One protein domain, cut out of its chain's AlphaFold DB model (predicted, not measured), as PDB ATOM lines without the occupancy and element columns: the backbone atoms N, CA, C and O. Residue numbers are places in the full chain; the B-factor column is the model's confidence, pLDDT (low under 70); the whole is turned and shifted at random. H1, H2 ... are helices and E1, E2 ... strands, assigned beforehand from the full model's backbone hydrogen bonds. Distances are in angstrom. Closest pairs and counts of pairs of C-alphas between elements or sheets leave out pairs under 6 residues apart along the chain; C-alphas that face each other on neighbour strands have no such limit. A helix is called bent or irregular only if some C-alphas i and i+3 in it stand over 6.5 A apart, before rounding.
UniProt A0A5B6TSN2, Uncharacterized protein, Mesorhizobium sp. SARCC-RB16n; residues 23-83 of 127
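What this domain is: This is residues 23 to 83 of the 127 residues of an uncharacterized protein of Mesorhizobium sp. SARCC-RB16n (UniProt A0A5B6TSN2). A two-stranded ribbon, E1 and E2, has the short helix H1 over one face, and beyond the far end of E2 the helices H2 and H3 make a second part, running opposite ways. The short stretch 34 to 35 pairs with E1, antiparallel. The printed part has 61 residues, with two named strands and three named helices in the order E1, H1, E2, H2, H3; the sheet, E1 - E2, is antiparallel and the class is mixed, helices and strands. The whole is only just compact, close to loose, with a radius of gyration of the C-alphas of 12.4 A, and elongated, spanning 36 by 20 by 16 A.

Where its parts are: E1, residues 23 to 27, begins at C-alpha 23 (42.956, 36.931, -15.351) and is 13.4 A long. H1, residues 38 to 45, is 11.5 A long and only just irregular: C-alphas 39 and 42 are 7.0 A apart. E2, residues 51 to 56, is 16.0 A long. H2, residues 61 to 70, is 14.7 A long. H3, residues 75 to 82, is 10.3 A long and ends at C-alpha 82 (25.296, 34.816, -24.497).

How they stand to each other: E1 and E2 are antiparallel at 171 degrees, with N 25 and O 53 at 2.8 A, within hydrogen-bond range. The closest C-alphas of E1 and H1, Ala 24 and Pro 38, are 7.3 A apart. H1 and H2 are close but not clearly touching, closest at C-alphas 42 and 70, 6.9 A. H2 and H3, a helical hairpin, only just touch, with 3 pairs of C-alphas within 8 A, the closest being Ser 68 and His 78 at 7.1 A; the tilt is shallow, 28 degrees, opposite ways. H3 is apart from E1, E2 and H1. Every O i to N i+4 pair is within hydrogen-bond range in H2 and H3, and 2 of 4 in H1.

The domain as a whole: The C-alphas farthest apart, those of Gly 30 and Gly 83, are 35.8 A apart. The printed part has no cut, and no link is long. The mean pLDDT of the printed part is 73.1; residues 70 to 83 are among those under 70.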
ATOM      1  N   TRP A  23      41.530  37.073 -15.029       78.88
ATOM      2  CA  TRP A  23      42.956  36.931 -15.351       78.88
ATOM      3  C   TRP A  23      43.247  37.067 -16.843       78.88
ATOM      4  O   TRP A  23      42.457  36.664 -17.694       78.88
ATOM      5  N   ALA A  24      44.444  37.559 -17.155       81.94
ATOM      6  CA  ALA A  24      44.983  37.583 -18.505       81.94
ATOM      7  C   ALA A  24      46.419  37.055 -18.510       81.94
ATOM      8  O   ALA A  24      47.237  37.415 -17.663       81.94
ATOM      9  N   TYR A  25      46.735  36.212 -19.487       83.12
ATOM     10  CA  TYR A  25      48.066  35.660 -19.696       83.12
ATOM     11  C   TYR A  25      48.452  35.735 -21.162       83.12
ATOM     12  O   TYR A  25      47.622  35.597 -22.056       83.12
ATOM     13  N   ARG A  26      49.747  35.877 -21.408       83.56
ATOM     14  CA  ARG A  26      50.347  35.795 -22.730       83.56
ATOM     15  C   ARG A  26      51.365  34.678 -22.766       83.56
ATOM     16  O   ARG A  26      52.275  34.651 -21.941       83.56
ATOM     17  N   GLY A  27      51.265  33.811 -23.759       84.00
ATOM     18  CA  GLY A  27      52.305  32.849 -24.088       84.00
ATOM     19  C   GLY A  27      52.989  33.212 -25.395       84.00
ATOM     20  O   GLY A  27      52.340  33.465 -26.406       84.00
ATOM     21  N   LEU A  28      54.317  33.201 -25.382       83.38
ATOM     22  CA  LEU A  28      55.137  33.249 -26.589       83.38
ATOM     23  C   LEU A  28      55.728  31.858 -26.848       83.38
ATOM     24  O   LEU A  28      56.022  31.138 -25.889       83.38
ATOM     25  N   PRO A  29      55.922  31.450 -28.114       80.00
ATOM     26  CA  PRO A  29      56.523  30.158 -28.420       80.00
ATOM     27  C   PRO A  29      57.920  30.062 -27.790       80.00
ATOM     28  O   PRO A  29      58.772  30.922 -27.998       80.00
ATOM     29  N   GLY A  30      58.143  29.029 -26.976       81.00
ATOM     30  CA  GLY A  30      59.421  28.796 -26.294       81.00
ATOM     31  C   GLY A  30      59.682  29.656 -25.051       81.00
ATOM     32  O   GLY A  30      60.755  29.534 -24.463       81.00
ATOM     33  N   LYS A  31      58.731  30.495 -24.616       82.69
ATOM     34  CA  LYS A  31      58.831  31.276 -23.371       82.69
ATOM     35  C   LYS A  31      57.719  30.888 -22.388       82.69
ATOM     36  O   LYS A  31      56.640  30.481 -22.824       82.69
ATOM     37  N   PRO A  32      57.956  31.007 -21.070       80.00
ATOM     38  CA  PRO A  32      56.901  30.816 -20.082       80.00
ATOM     39  C   PRO A  32      55.785  31.849 -20.280       80.00
ATOM     40  O   PRO A  32      56.027  32.956 -20.765       80.00
ATOM     41  N   ALA A  33      54.563  31.475 -19.901       82.56
ATOM     42  CA  ALA A  33      53.434  32.390 -19.938       82.56
ATOM     43  C   ALA A  33      53.631  33.518 -18.914       82.56
ATOM     44  O   ALA A  33      54.027  33.268 -17.775       82.56
ATOM     45  N   VAL A  34      53.349  34.749 -19.325       83.38
ATOM     46  CA  VAL A  34      53.481  35.955 -18.502       83.38
ATOM     47  C   VAL A  34      52.091  36.519 -18.246       83.38
ATOM     48  O   VAL A  34      51.274  36.575 -19.165       83.38
ATOM     49  N   ALA A  35      51.807  36.910 -17.004       81.75
ATOM     50  CA  ALA A  35      50.560  37.592 -16.672       81.75
ATOM     51  C   ALA A  35      50.503  38.955 -17.381       81.75
ATOM     52  O   ALA A  35      51.492  39.688 -17.397       81.75
ATOM     53  N   LEU A  36      49.357  39.278 -17.973       81.44
ATOM     54  CA  LEU A  36      49.105  40.562 -18.622       81.44
ATOM     55  C   LEU A  36      48.253  41.450 -17.722       81.44
ATOM     56  O   LEU A  36      47.297  40.984 -17.104       81.44
ATOM     57  N   ALA A  37      48.571  42.743 -17.699       78.06
ATOM     58  CA  ALA A  37      47.677  43.735 -17.127       78.06
ATOM     59  C   ALA A  37      46.544  44.063 -18.122       78.06
ATOM     60  O   ALA A  37      46.767  43.997 -19.332       78.06
ATOM     61  N   PRO A  38      45.357  44.492 -17.647       71.50
ATOM     62  CA  PRO A  38      44.208  44.801 -18.506       71.50
ATOM     63  C   PRO A  38      44.515  45.798 -19.634       71.50
ATOM     64  O   PRO A  38      44.039  45.649 -20.751       71.50
ATOM     65  N   ARG A  39      45.366  46.790 -19.347       76.38
ATOM     66  CA  ARG A  39      45.806  47.827 -20.297       76.38
ATOM     67  C   ARG A  39      46.707  47.308 -21.424       76.38
ATOM     68  O   ARG A  39      46.805  47.944 -22.465       76.38
ATOM     69  N   ASP A  40      47.366  46.171 -21.212       78.06
ATOM     70  CA  ASP A  40      48.326  45.591 -22.157       78.06
ATOM     71  C   ASP A  40      47.682  44.525 -23.052       78.06
ATOM     72  O   ASP A  40      48.354  43.943 -23.903       78.06
ATOM     73  N   ILE A  41      46.385  44.250 -22.869       78.31
ATOM     74  CA  ILE A  41      45.653  43.228 -23.624       78.31
ATOM     75  C   ILE A  41      45.554  43.614 -25.094       78.31
ATOM     76  O   ILE A  41      45.905  42.800 -25.944       78.31
ATOM     77  N   ASP A  42      45.170  44.855 -25.401       78.19
ATOM     78  CA  ASP A  42      45.070  45.331 -26.786       78.19
ATOM     79  C   ASP A  42      46.429  45.279 -27.489       78.19
ATOM     80  O   ASP A  42      46.551  44.789 -28.611       78.19
ATOM     81  N   ALA A  43      47.485  45.708 -26.791       77.88
ATOM     82  CA  ALA A  43      48.847  45.632 -27.301       77.88
ATOM     83  C   ALA A  43      49.289  44.177 -27.525       77.88
ATOM     84  O   ALA A  43      49.929  43.879 -28.531       77.88
ATOM     85  N   ALA A  44      48.934  43.260 -26.621       77.06
ATOM     86  CA  ALA A  44      49.261  41.844 -26.743       77.06
ATOM     87  C   ALA A  44      48.471  41.136 -27.854       77.06
ATOM     88  O   ALA A  44      49.033  40.257 -28.506       77.06
ATOM     89  N   LEU A  45      47.213  41.518 -28.086       74.38
ATOM     90  CA  LEU A  45      46.372  41.003 -29.172       74.38
ATOM     91  C   LEU A  45      46.783  41.558 -30.539       74.38
ATOM     92  O   LEU A  45      46.674  40.856 -31.541       74.38
ATOM     93  N   ALA A  46      47.305  42.785 -30.584       77.69
ATOM     94  CA  ALA A  46      47.866  43.370 -31.799       77.69
ATOM     95  C   ALA A  46      49.172  42.687 -32.244       77.69
ATOM     96  O   ALA A  46      49.590  42.842 -33.395       77.69
ATOM     97  N   MET A  47      49.836  41.931 -31.361       76.94
ATOM     98  CA  MET A  47      51.034  41.189 -31.731       76.94
ATOM     99  C   MET A  47      50.664  39.920 -32.514       76.94
ATOM    100  O   MET A  47      49.919  39.086 -32.005       76.94
ATOM    101  N   PRO A  48      51.247  39.695 -33.707       70.38
ATOM    102  CA  PRO A  48      50.954  38.510 -34.516       70.38
ATOM    103  C   PRO A  48      51.564  37.222 -33.940       70.38
ATOM    104  O   PRO A  48      51.339  36.134 -34.468       70.38
ATOM    105  N   GLU A  49      52.364  37.335 -32.876       76.81
ATOM    106  CA  GLU A  49      53.170  36.253 -32.327       76.81
ATOM    107  C   GLU A  49      52.705  35.861 -30.926       76.81
ATOM    108  O   GLU A  49      52.727  36.667 -29.987       76.81
ATOM    109  N   GLY A  50      52.375  34.578 -30.772       79.81
ATOM    110  CA  GLY A  50      51.990  33.976 -29.502       79.81
ATOM    111  C   GLY A  50      50.493  33.715 -29.380       79.81
ATOM    112  O   GLY A  50      49.768  33.626 -30.366       79.81
ATOM    113  N   TRP A  51      50.055  33.529 -28.142       80.62
ATOM    114  CA  TRP A  51      48.656  33.381 -27.771       80.62
ATOM    115  C   TRP A  51      48.369  34.219 -26.530       80.62
ATOM    116  O   TRP A  51      49.218  34.371 -25.649       80.62
ATOM    117  N   VAL A  52      47.154  34.747 -26.462       83.56
ATOM    118  CA  VAL A  52      46.629  35.445 -25.291       83.56
ATOM    119  C   VAL A  52      45.505  34.591 -24.720       83.56
ATOM    120  O   VAL A  52      44.638  34.118 -25.454       83.56
ATOM    121  N   TRP A  53      45.543  34.348 -23.414       80.19
ATOM    122  CA  TRP A  53      44.480  33.685 -22.676       80.19
ATOM    123  C   TRP A  53      43.812  34.700 -21.764       80.19
ATOM    124  O   TRP A  53      44.459  35.284 -20.897       80.19
ATOM    125  N   LEU A  54      42.518  34.898 -21.985       81.88
ATOM    126  CA  LEU A  54      41.672  35.771 -21.191       81.88
ATOM    127  C   LEU A  54      40.681  34.899 -20.425       81.88
ATOM    128  O   LEU A  54      39.988  34.069 -21.016       81.88
ATOM    129  N   HIS A  55      40.635  35.081 -19.113       80.06
ATOM    130  CA  HIS A  55      39.622  34.509 -18.245       80.06
ATOM    131  C   HIS A  55      38.727  35.642 -17.752       80.06
ATOM    132  O   HIS A  55      39.162  36.492 -16.974       80.06
ATOM    133  N   VAL A  56      37.495  35.660 -18.250       76.12
ATOM    134  CA  VAL A  56      36.470  36.643 -17.902       76.12
ATOM    135  C   VAL A  56      35.334  35.966 -17.154       76.12
ATOM    136  O   VAL A  56      34.980  34.824 -17.455       76.12
ATOM    137  N   ASP A  57      34.768  36.683 -16.195       73.62
ATOM    138  CA  ASP A  57      33.510  36.328 -15.565       73.62
ATOM    139  C   ASP A  57      32.357  36.863 -16.423       73.62
ATOM    140  O   ASP A  57      32.182  38.071 -16.590       73.62
ATOM    141  N   LEU A  58      31.592  35.936 -16.999       67.81
ATOM    142  CA  LEU A  58      30.444  36.230 -17.857       67.81
ATOM    143  C   LEU A  58      29.175  36.565 -17.052       67.81
ATOM    144  O   LEU A  58      28.141  36.882 -17.630       67.81
ATOM    145  N   VAL A  59      29.223  36.540 -15.716       70.00
ATOM    146  CA  VAL A  59      28.111  37.043 -14.892       70.00
ATOM    147  C   VAL A  59      27.905  38.552 -15.109       70.00
ATOM    148  O   VAL A  59      26.780  39.045 -14.996       70.00
ATOM    149  N   ASP A  60      28.959  39.292 -15.471       65.88
ATOM    150  CA  ASP A  60      28.872  40.714 -15.812       65.88
ATOM    151  C   ASP A  60      28.572  40.915 -17.310       65.88
ATOM    152  O   ASP A  60      29.412  40.687 -18.181       65.88
ATOM    153  N   GLN A  61      27.385  41.440 -17.627       66.62
ATOM    154  CA  GLN A  61      26.992  41.785 -19.002       66.62
ATOM    155  C   GLN A  61      27.949  42.786 -19.679       66.62
ATOM    156  O   GLN A  61      28.076  42.795 -20.907       66.62
ATOM    157  N   ARG A  62      28.660  43.622 -18.912       70.19
ATOM    158  CA  ARG A  62      29.673  44.533 -19.463       70.19
ATOM    159  C   ARG A  62      30.895  43.770 -19.972       70.19
ATOM    160  O   ARG A  62      31.484  44.200 -20.963       70.19
ATOM    161  N   ALA A  63      31.225  42.629 -19.361       69.75
ATOM    162  CA  ALA A  63      32.305  41.753 -19.809       69.75
ATOM    163  C   ALA A  63      32.005  41.147 -21.185       69.75
ATOM    164  O   ALA A  63      32.891  41.094 -22.035       69.75
ATOM    165  N   HIS A  64      30.745  40.782 -21.455       68.81
ATOM    166  CA  HIS A  64      30.326  40.303 -22.779       68.81
ATOM    167  C   HIS A  64      30.588  41.335 -23.868       68.81
ATOM    168  O   HIS A  64      31.192  41.024 -24.900       68.81
ATOM    169  N   SER A  65      30.159  42.577 -23.624       70.06
ATOM    170  CA  SER A  65      30.403  43.675 -24.556       70.06
ATOM    171  C   SER A  65      31.905  43.907 -24.720       70.06
ATOM    172  O   SER A  65      32.399  43.991 -25.839       70.06
ATOM    173  N   TRP A  66      32.672  43.915 -23.634       76.06
ATOM    174  CA  TRP A  66      34.114  44.128 -23.706       76.06
ATOM    175  C   TRP A  66      34.855  43.053 -24.523       76.06
ATOM    176  O   TRP A  66      35.586  43.392 -25.456       76.06
ATOM    177  N   VAL A  67      34.615  41.766 -24.256       71.94
ATOM    178  CA  VAL A  67      35.243  40.654 -24.998       71.94
ATOM    179  C   VAL A  67      34.892  40.704 -26.483       71.94
ATOM    180  O   VAL A  67      35.751  40.471 -27.334       71.94
ATOM    181  N   SER A  68      33.646  41.053 -26.790       70.69
ATOM    182  CA  SER A  68      33.164  41.239 -28.157       70.69
ATOM    183  C   SER A  68      33.962  42.300 -28.917       70.69
ATOM    184  O   SER A  68      34.353  42.078 -30.064       70.69
ATOM    185  N   HIS A  69      34.235  43.437 -28.269       71.25
ATOM    186  CA  HIS A  69      34.978  44.546 -28.869       71.25
ATOM    187  C   HIS A  69      36.476  44.237 -28.992       71.25
ATOM    188  O   HIS A  69      37.071  44.518 -30.029       71.25
ATOM    189  N   VAL A  70      37.077  43.632 -27.964       69.44
ATOM    190  CA  VAL A  70      38.527  43.384 -27.902       69.44
ATOM    191  C   VAL A  70      38.964  42.220 -28.792       69.44
ATOM    192  O   VAL A  70      39.995  42.294 -29.453       69.44
ATOM    193  N   CYS A  71      38.185  41.137 -28.843       64.69
ATOM    194  CA  CYS A  71      38.552  39.935 -29.595       64.69
ATOM    195  C   CYS A  71      37.936  39.869 -31.003       64.69
ATOM    196  O   CYS A  71      38.132  38.861 -31.682       64.69
ATOM    197  N   ALA A  72      37.191  40.902 -31.432       63.28
ATOM    198  CA  ALA A  72      36.477  40.956 -32.715       63.28
ATOM    199  C   ALA A  72      35.793  39.619 -33.060       63.28
ATOM    200  O   ALA A  72      35.963  39.059 -34.149       63.28
ATOM    201  N   LEU A  73      35.087  39.051 -32.077       60.19
ATOM    202  CA  LEU A  73      34.534  37.709 -32.198       60.19
ATOM    203  C   LEU A  73      33.444  37.675 -33.287       60.19
ATOM    204  O   LEU A  73      32.691  38.630 -33.463       60.19
ATOM    205  N   PRO A  74      33.329  36.580 -34.058       59.03
ATOM    206  CA  PRO A  74      32.227  36.421 -34.998       59.03
ATOM    207  C   PRO A  74      30.912  36.220 -34.237       59.03
ATOM    208  O   PRO A  74      30.900  35.564 -33.199       59.03
ATOM    209  N   ALA A  75      29.787  36.679 -34.791       59.75
ATOM    210  CA  ALA A  75      28.462  36.598 -34.155       59.75
ATOM    211  C   ALA A  75      28.075  35.190 -33.640       59.75
ATOM    212  O   ALA A  75      27.348  35.061 -32.662       59.75
ATOM    213  N   SER A  76      28.605  34.118 -34.239       55.69
ATOM    214  CA  SER A  76      28.411  32.743 -33.753       55.69
ATOM    215  C   SER A  76      29.087  32.459 -32.405       55.69
ATOM    216  O   SER A  76      28.592  31.649 -31.635       55.69
ATOM    217  N   ALA A  77      30.223  33.099 -32.120       58.00
ATOM    218  CA  ALA A  77      30.894  33.007 -30.825       58.00
ATOM    219  C   ALA A  77      30.189  33.871 -29.769       58.00
ATOM    220  O   ALA A  77      30.151  33.480 -28.608       58.00
ATOM    221  N   HIS A  78      29.567  34.984 -30.174       60.97
ATOM    222  CA  HIS A  78      28.711  35.772 -29.285       60.97
ATOM    223  C   HIS A  78      27.505  34.963 -28.819       60.97
ATOM    224  O   HIS A  78      27.240  34.924 -27.627       60.97
ATOM    225  N   ALA A  79      26.851  34.234 -29.729       59.72
ATOM    226  CA  ALA A  79      25.721  33.375 -29.385       59.72
ATOM    227  C   ALA A  79      26.087  32.258 -28.388       59.72
ATOM    228  O   ALA A  79      25.247  31.875 -27.588       59.72
ATOM    229  N   ILE A  80      27.332  31.760 -28.396       62.50
ATOM    230  CA  ILE A  80      27.822  30.775 -27.411       62.50
ATOM    231  C   ILE A  80      28.146  31.438 -26.067       62.50
ATOM    232  O   ILE A  80      27.978  30.820 -25.024       62.50
ATOM    233  N   LEU A  81      28.637  32.680 -26.080       58.84
ATOM    234  CA  LEU A  81      28.902  33.426 -24.851       58.84
ATOM    235  C   LEU A  81      27.591  33.861 -24.183       58.84
ATOM    236  O   LEU A  81      27.461  33.715 -22.976       58.84
ATOM    237  N   GLU A  82      26.627  34.372 -24.951       60.22
ATOM    238  CA  GLU A  82      25.296  34.816 -24.497       60.22
ATOM    239  C   GLU A  82      24.337  33.650 -24.228       60.22
ATOM    240  O   GLU A  82      23.433  33.755 -23.395       60.22
ATOM    241  N   GLY A  83      24.522  32.542 -24.943       50.75
ATOM    242  CA  GLY A  83      23.752  31.323 -24.790       50.75
ATOM    243  C   GLY A  83      24.159  30.602 -23.516       50.75
ATOM    244  O   GLY A  83      25.287  30.139 -23.373       50.75
TER     245      GLY A  83